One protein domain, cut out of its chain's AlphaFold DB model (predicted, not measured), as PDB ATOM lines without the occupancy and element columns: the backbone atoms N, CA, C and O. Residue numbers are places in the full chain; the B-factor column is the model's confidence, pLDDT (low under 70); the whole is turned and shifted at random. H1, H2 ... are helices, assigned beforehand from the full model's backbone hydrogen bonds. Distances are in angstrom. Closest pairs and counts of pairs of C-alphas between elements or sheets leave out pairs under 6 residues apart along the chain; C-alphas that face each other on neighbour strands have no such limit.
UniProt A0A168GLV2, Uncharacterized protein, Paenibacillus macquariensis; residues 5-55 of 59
ATOM      1  N   ASN A   5     180.917 170.887 291.871       68.50
ATOM      2  CA  ASN A   5     180.062 171.946 292.420       68.50
ATOM      3  C   ASN A   5     178.749 171.395 292.998       68.50
ATOM      4  O   ASN A   5     178.320 171.816 294.075       68.50
ATOM      5  N   SER A   6     178.127 170.418 292.330       79.62
ATOM      6  CA  SER A   6     176.933 169.742 292.847       79.62
ATOM      7  C   SER A   6     177.226 168.950 294.125       79.62
ATOM      8  O   SER A   6     176.370 168.891 295.006       79.62
ATOM      9  N   ARG A   7     178.437 168.394 294.271       80.19
ATOM     10  CA  ARG A   7     178.851 167.684 295.495       80.19
ATOM     11  C   ARG A   7     179.071 168.627 296.671       80.19
ATOM     12  O   ARG A   7     178.620 168.325 297.773       80.19
ATOM     13  N   CYS A   8     179.723 169.769 296.450       84.25
ATOM     14  CA  CYS A   8     179.918 170.771 297.499       84.25
ATOM     15  C   CYS A   8     178.580 171.302 298.030       84.25
ATOM     16  O   CYS A   8     178.394 171.406 299.246       84.25
ATOM     17  N   LEU A   9     177.630 171.587 297.133       88.44
ATOM     18  CA  LEU A   9     176.286 172.007 297.527       88.44
ATOM     19  C   LEU A   9     175.566 170.901 298.305       88.44
ATOM     20  O   LEU A   9     175.018 171.170 299.371       88.44
ATOM     21  N   TRP A  10     175.619 169.660 297.816       90.75
ATOM     22  CA  TRP A  10     175.018 168.516 298.497       90.75
ATOM     23  C   TRP A  10     175.566 168.342 299.918       90.75
ATOM     24  O   TRP A  10     174.791 168.231 300.862       90.75
ATOM     25  N   MET A  11     176.891 168.408 300.096       94.19
ATOM     26  CA  MET A  11     177.519 168.281 301.415       94.19
ATOM     27  C   MET A  11     177.132 169.430 302.348       94.19
ATOM     28  O   MET A  11     176.881 169.217 303.531       94.19
ATOM     29  N   THR A  12     177.043 170.652 301.820       93.44
ATOM     30  CA  THR A  12     176.593 171.815 302.597       93.44
ATOM     31  C   THR A  12     175.163 171.610 303.089       93.44
ATOM     32  O   THR A  12     174.899 171.783 304.278       93.44
ATOM     33  N   LEU A  13     174.260 171.176 302.204       94.06
ATOM     34  CA  LEU A  13     172.875 170.873 302.563       94.06
ATOM     35  C   LEU A  13     172.813 169.755 303.609       94.06
ATOM     36  O   LEU A  13     172.208 169.950 304.657       94.06
ATOM     37  N   PHE A  14     173.522 168.646 303.386       95.50
ATOM     38  CA  PHE A  14     173.626 167.532 304.333       95.50
ATOM     39  C   PHE A  14     174.051 167.995 305.735       95.50
ATOM     40  O   PHE A  14     173.419 167.654 306.734       95.50
ATOM     41  N   LEU A  15     175.099 168.815 305.830       94.81
ATOM     42  CA  LEU A  15     175.621 169.294 307.110       94.81
ATOM     43  C   LEU A  15     174.687 170.278 307.829       94.81
ATOM     44  O   LEU A  15     174.809 170.432 309.049       94.81
ATOM     45  N   CYS A  16     173.794 170.945 307.097       95.12
ATOM     46  CA  CYS A  16     172.781 171.852 307.634       95.12
ATOM     47  C   CYS A  16     171.457 171.150 307.977       95.12
ATOM     48  O   CYS A  16     170.675 171.701 308.749       95.12
ATOM     49  N   SER A  17     171.206 169.953 307.444       95.38
ATOM     50  CA  SER A  17     169.973 169.202 307.689       95.38
ATOM     51  C   SER A  17     169.852 168.702 309.137       95.38
ATOM     52  O   SER A  17     170.869 168.464 309.795       95.38
ATOM     53  N   PRO A  18     168.633 168.472 309.652       95.12
ATOM     54  CA  PRO A  18     168.411 167.761 310.910       95.12
ATOM     55  C   PRO A  18     169.005 166.346 310.894       95.12
ATOM     56  O   PRO A  18     169.171 165.737 309.839       95.12
ATOM     57  N   ASP A  19     169.298 165.793 312.069       93.69
ATOM     58  CA  ASP A  19     169.965 164.489 312.192       93.69
ATOM     59  C   ASP A  19     169.167 163.333 311.572       93.69
ATOM     60  O   ASP A  19     169.754 162.466 310.928       93.69
ATOM     61  N   GLN A  20     167.833 163.371 311.664       92.19
ATOM     62  CA  GLN A  20     166.958 162.394 311.006       92.19
ATOM     63  C   GLN A  20     167.138 162.387 309.479       92.19
ATOM     64  O   GLN A  20     167.127 161.327 308.855       92.19
ATOM     65  N   ASP A  21     167.319 163.556 308.867       94.31
ATOM     66  CA  ASP A  21     167.500 163.659 307.419       94.31
ATOM     67  C   ASP A  21     168.935 163.322 307.011       94.31
ATOM     68  O   ASP A  21     169.136 162.665 305.991       94.31
ATOM     69  N   LYS A  22     169.929 163.648 307.851       94.75
ATOM     70  CA  LYS A  22     171.302 163.155 307.665       94.75
ATOM     71  C   LYS A  22     171.337 161.627 307.630       94.75
ATOM     72  O   LYS A  22     171.989 161.061 306.760       94.75
ATOM     73  N   GLN A  23     170.633 160.956 308.540       94.12
ATOM     74  CA  GLN A  23     170.579 159.491 308.590       94.12
ATOM     75  C   GLN A  23     169.978 158.882 307.319       94.12
ATOM     76  O   GLN A  23     170.536 157.917 306.800       94.12
ATOM     77  N   LYS A  24     168.906 159.474 306.774       93.00
ATOM     78  CA  LYS A  24     168.348 159.059 305.474       93.00
ATOM     79  C   LYS A  24     169.373 159.229 304.354       93.00
ATOM     80  O   LYS A  24     169.664 158.274 303.650       93.00
ATOM     81  N   SER A  25     170.004 160.402 304.258       93.44
ATOM     82  CA  SER A  25     171.039 160.654 303.247       93.44
ATOM     83  C   SER A  25     172.242 159.712 303.372       93.44
ATOM     84  O   SER A  25     172.822 159.324 302.364       93.44
ATOM     85  N   ILE A  26     172.625 159.329 304.593       93.81
ATOM     86  CA  ILE A  26     173.675 158.329 304.826       93.81
ATOM     87  C   ILE A  26     173.238 156.966 304.278       93.81
ATOM     88  O   ILE A  26     174.032 156.324 303.596       93.81
ATOM     89  N   ALA A  27     171.999 156.539 304.539       92.44
ATOM     90  CA  ALA A  27     171.461 155.288 304.008       92.44
ATOM     91  C   ALA A  27     171.443 155.283 302.470       92.44
ATOM     92  O   ALA A  27     171.947 154.334 301.870       92.44
ATOM     93  N   ASP A  28     170.991 156.373 301.842       91.38
ATOM     94  CA  ASP A  28     170.973 156.515 300.379       91.38
ATOM     95  C   ASP A  28     172.388 156.411 299.781       91.38
ATOM     96  O   ASP A  28     172.609 155.752 298.765       91.38
ATOM     97  N   VAL A  29     173.384 157.035 300.424       91.50
ATOM     98  CA  VAL A  29     174.790 156.985 299.986       91.50
ATOM     99  C   VAL A  29     175.388 155.584 300.151       91.50
ATOM    100  O   VAL A  29     176.186 155.167 299.306       91.50
ATOM    101  N   ILE A  30     175.005 154.851 301.205       90.94
ATOM    102  CA  ILE A  30     175.391 153.446 301.406       90.94
ATOM    103  C   ILE A  30     174.813 152.580 300.285       90.94
ATOM    104  O   ILE A  30     175.558 151.816 299.675       90.94
ATOM    105  N   GLU A  31     173.519 152.721 299.991       91.88
ATOM    106  CA  GLU A  31     172.840 151.969 298.930       91.88
ATOM    107  C   GLU A  31     173.451 152.259 297.552       91.88
ATOM    108  O   GLU A  31     173.716 151.345 296.772       91.88
ATOM    109  N   CYS A  32     173.775 153.526 297.279       88.69
ATOM    110  CA  CYS A  32     174.438 153.939 296.043       88.69
ATOM    111  C   CYS A  32     175.920 153.526 295.962       88.69
ATOM    112  O   CYS A  32     176.546 153.727 294.919       88.69
ATOM    113  N   ASN A  33     176.497 152.991 297.045       89.81
ATOM    114  CA  ASN A  33     177.913 152.647 297.173       89.81
ATOM    115  C   ASN A  33     178.860 153.794 296.743       89.81
ATOM    116  O   ASN A  33     179.925 153.560 296.159       89.81
ATOM    117  N   ASP A  34     178.483 155.052 297.011       89.38
ATOM    118  CA  ASP A  34     179.330 156.211 296.697       89.38
ATOM    119  C   ASP A  34     180.364 156.421 297.810       89.38
ATOM    120  O   ASP A  34     180.180 157.187 298.761       89.38
ATOM    121  N   ILE A  35     181.485 155.713 297.671       90.25
ATOM    122  CA  ILE A  35     182.593 155.723 298.633       90.25
ATOM    123  C   ILE A  35     183.135 157.143 298.845       90.25
ATOM    124  O   ILE A  35     183.437 157.522 299.975       90.25
ATOM    125  N   LYS A  36     183.214 157.964 297.788       90.19
ATOM    126  CA  LYS A  36     183.780 159.322 297.884       90.19
ATOM    127  C   LYS A  36     182.917 160.221 298.761       90.19
ATOM    128  O   LYS A  36     183.444 160.975 299.580       90.19
ATOM    129  N   ILE A  37     181.598 160.144 298.595       91.81
ATOM    130  CA  ILE A  37     180.666 160.903 299.432       91.81
ATOM    131  C   ILE A  37     180.668 160.354 300.859       91.81
ATOM    132  O   ILE A  37     180.733 161.145 301.798       91.81
ATOM    133  N   MET A  38     180.688 159.031 301.040       94.25
ATOM    134  CA  MET A  38     180.762 158.415 302.369       94.25
ATOM    135  C   MET A  38     182.015 158.846 303.151       94.25
ATOM    136  O   MET A  38     181.922 159.182 304.333       94.25
ATOM    137  N   ASP A  39     183.182 158.898 302.510       94.62
ATOM    138  CA  ASP A  39     184.411 159.363 303.159       94.62
ATOM    139  C   ASP A  39     184.330 160.849 303.534       94.62
ATOM    140  O   ASP A  39     184.734 161.238 304.634       94.62
ATOM    141  N   SER A  40     183.722 161.674 302.677       94.25
ATOM    142  CA  SER A  40     183.472 163.085 302.985       94.25
ATOM    143  C   SER A  40     182.493 163.264 304.153       94.25
ATOM    144  O   SER A  40     182.737 164.099 305.027       94.25
ATOM    145  N   ILE A  41     181.438 162.445 304.227       95.06
ATOM    146  CA  ILE A  41     180.507 162.413 305.363       95.06
ATOM    147  C   ILE A  41     181.267 162.072 306.647       95.06
ATOM    148  O   ILE A  41     181.179 162.814 307.626       95.06
ATOM    149  N   ARG A  42     182.042 160.979 306.657       95.81
ATOM    150  CA  ARG A  42     182.815 160.541 307.834       95.81
ATOM    151  C   ARG A  42     183.760 161.630 308.325       95.81
ATOM    152  O   ARG A  42     183.799 161.900 309.524       95.81
ATOM    153  N   PHE A  43     184.478 162.275 307.406       96.00
ATOM    154  CA  PHE A  43     185.386 163.372 307.725       96.00
ATOM    155  C   PHE A  43     184.651 164.537 308.405       96.00
ATOM    156  O   PHE A  43     185.013 164.936 309.513       96.00
ATOM    157  N   HIS A  44     183.576 165.048 307.797       95.81
ATOM    158  CA  HIS A  44     182.868 166.210 308.336       95.81
ATOM    159  C   HIS A  44     182.085 165.912 309.619       95.81
ATOM    160  O   HIS A  44     182.071 166.746 310.527       95.81
ATOM    161  N   LEU A  45     181.475 164.730 309.742       95.69
ATOM    162  CA  LEU A  45     180.848 164.308 310.996       95.69
ATOM    163  C   LEU A  45     181.890 164.128 312.106       95.69
ATOM    164  O   LEU A  45     181.622 164.496 313.249       95.69
ATOM    165  N   GLY A  46     183.086 163.627 311.776       96.00
ATOM    166  CA  GLY A  46     184.227 163.549 312.691       96.00
ATOM    167  C   GLY A  46     184.624 164.917 313.241       96.00
ATOM    168  O   GLY A  46     184.703 165.088 314.455       96.00
ATOM    169  N   MET A  47     184.760 165.921 312.368       95.56
ATOM    170  CA  MET A  47     185.064 167.302 312.771       95.56
ATOM    171  C   MET A  47     184.000 167.931 313.683       95.56
ATOM    172  O   MET A  47     184.301 168.862 314.424       95.56
ATOM    173  N   ARG A  48     182.753 167.446 313.625       94.19
ATOM    174  CA  ARG A  48     181.609 167.979 314.384       94.19
ATOM    175  C   ARG A  48     181.221 167.133 315.595       94.19
ATOM    176  O   ARG A  48     180.222 167.433 316.237       94.19
ATOM    177  N   ASN A  49     181.974 166.073 315.902       93.69
ATOM    178  CA  ASN A  49     181.625 165.092 316.935       93.69
ATOM    179  C   ASN A  49     180.236 164.431 316.720       93.69
ATOM    180  O   ASN A  49     179.531 164.071 317.660       93.69
ATOM    181  N   GLN A  50     179.833 164.257 315.457       94.19
ATOM    182  CA  GLN A  50     178.536 163.699 315.047       94.19
ATOM    183  C   GLN A  50     178.644 162.268 314.488       94.19
ATOM    184  O   GLN A  50     177.732 161.778 313.827       94.19
ATOM    185  N   LEU A  51     179.741 161.550 314.765       94.06
ATOM    186  CA  LEU A  51     179.944 160.171 314.285       94.06
ATOM    187  C   LEU A  51     178.900 159.171 314.807       94.06
ATOM    188  O   LEU A  51     178.743 158.098 314.228       94.06
ATOM    189  N   HIS A  52     178.164 159.510 315.869       92.31
ATOM    190  CA  HIS A  52     177.052 158.696 316.364       92.31
ATOM    191  C   HIS A  52     175.948 158.503 315.308       92.31
ATOM    192  O   HIS A  52     175.290 157.466 315.312       92.31
ATOM    193  N   LEU A  53     175.805 159.431 314.354       91.56
ATOM    194  CA  LEU A  53     174.840 159.326 313.254       91.56
ATOM    195  C   LEU A  53     175.133 158.163 312.298       91.56
ATOM    196  O   LEU A  53     174.218 157.669 311.649       91.56
ATOM    197  N   LEU A  54     176.381 157.684 312.249       89.75
ATOM    198  CA  LEU A  54     176.774 156.525 311.440       89.75
ATOM    199  C   LEU A  54     176.387 155.182 312.083       89.75
ATOM    200  O   LEU A  54     176.513 154.146 311.439       89.75
ATOM    201  N   ARG A  55     175.970 155.173 313.359       79.38
ATOM    202  CA  ARG A  55     175.711 153.946 314.135       79.38
ATOM    203  C   ARG A  55     174.243 153.506 314.144       79.38
ATOM    204  O   ARG A  55     173.937 152.466 314.717       79.38
TER     205      ARG A  55
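AT A GLANCE: This is residues 5 to 55 of the 59 residues of an uncharacterized protein of Paenibacillus macquariensis (UniProt A0A168GLV2). Three helices of similar length stand with their centres in a triangle: H2 and H3 fold back on each other as a helical hairpin, and H1 slants along one side of that pair. The short H4 folds back at the end of H3 and packs on the first half of H2, near the end of the body where H2 begins and H3 ends. The 51 printed residues hold four named helices, in the order H1, H2, H3, H4 along the chain, and no named strand; the class is all helix. The whole is compact, with a radius of gyration of the C-alphas of 10.0 A, and rounded, with spans of 24 by 21 by 18 A.

IN THESE COORDINATES: H2 and H3 are the longest helices, with 13 residues each. H2 is residues 19 to 31 and measures 18.5 A from first to last C-alpha; C-alpha 19 is at (169.965, 164.489, 312.192). H3 is residues 35 to 47 and measures 18.4 A. H1 is residues 5 to 16, 16.9 A long, beginning at C-alpha 5 at (180.062, 171.946, 292.420). H4 is residues 51 to 55, 7.5 A long, and ends at C-alpha 55 at (175.711, 153.946, 314.135).

HOW THE PARTS SIT: H2 is the hub, touching H1, H3 and H4. H2 and H3 form a helical hairpin: they touch, at a shallow tilt of 29 degrees, opposite ways, with residues 26 to 30 of H2 and 37 to 41 of H3 alone. Their closest C-alphas, those of Val 29 and Met 38, are 6.6 A apart. H1 and H2 are also a helical hairpin, at a steep tilt of 41 degrees, opposite ways. H1 touches H2 with residues 14 to 15 alone, and H2 touches H1 with residues 21 to 25 alone; the closest C-alphas, of Phe 14 and Lys 22, are 6.0 A apart. H1 and H3 are close but not clearly touching, at a steep tilt of 40 degrees, the same way; the closest C-alphas, of Met 11 and Ile 41, are 7.7 A apart. H4 touches H2, the closest C-alphas being those of Gln 23 and Leu 53 at 6.3 A. H4 and H3 are close but not clearly touching, with the C-alphas of Leu 45 and Leu 51 closest at 5.4 A. H1 and H4 are apart. In H1, H2 and H3 every O i to N i+4 pair is within hydrogen-bond range; in H4 it is 0 of 1, beside 2 of 2 O i to N i+3 pairs.

THE WHOLE: The two C-alphas farthest apart, those of Asn 5 and Arg 55, are 28.5 A apart. The printed part has no cut, and the three links, H1 to H2, H2 to H3 and H3 to H4, are tight. The mean pLDDT of the printed part is 91.7, and one residue, Asn 5, is under 70.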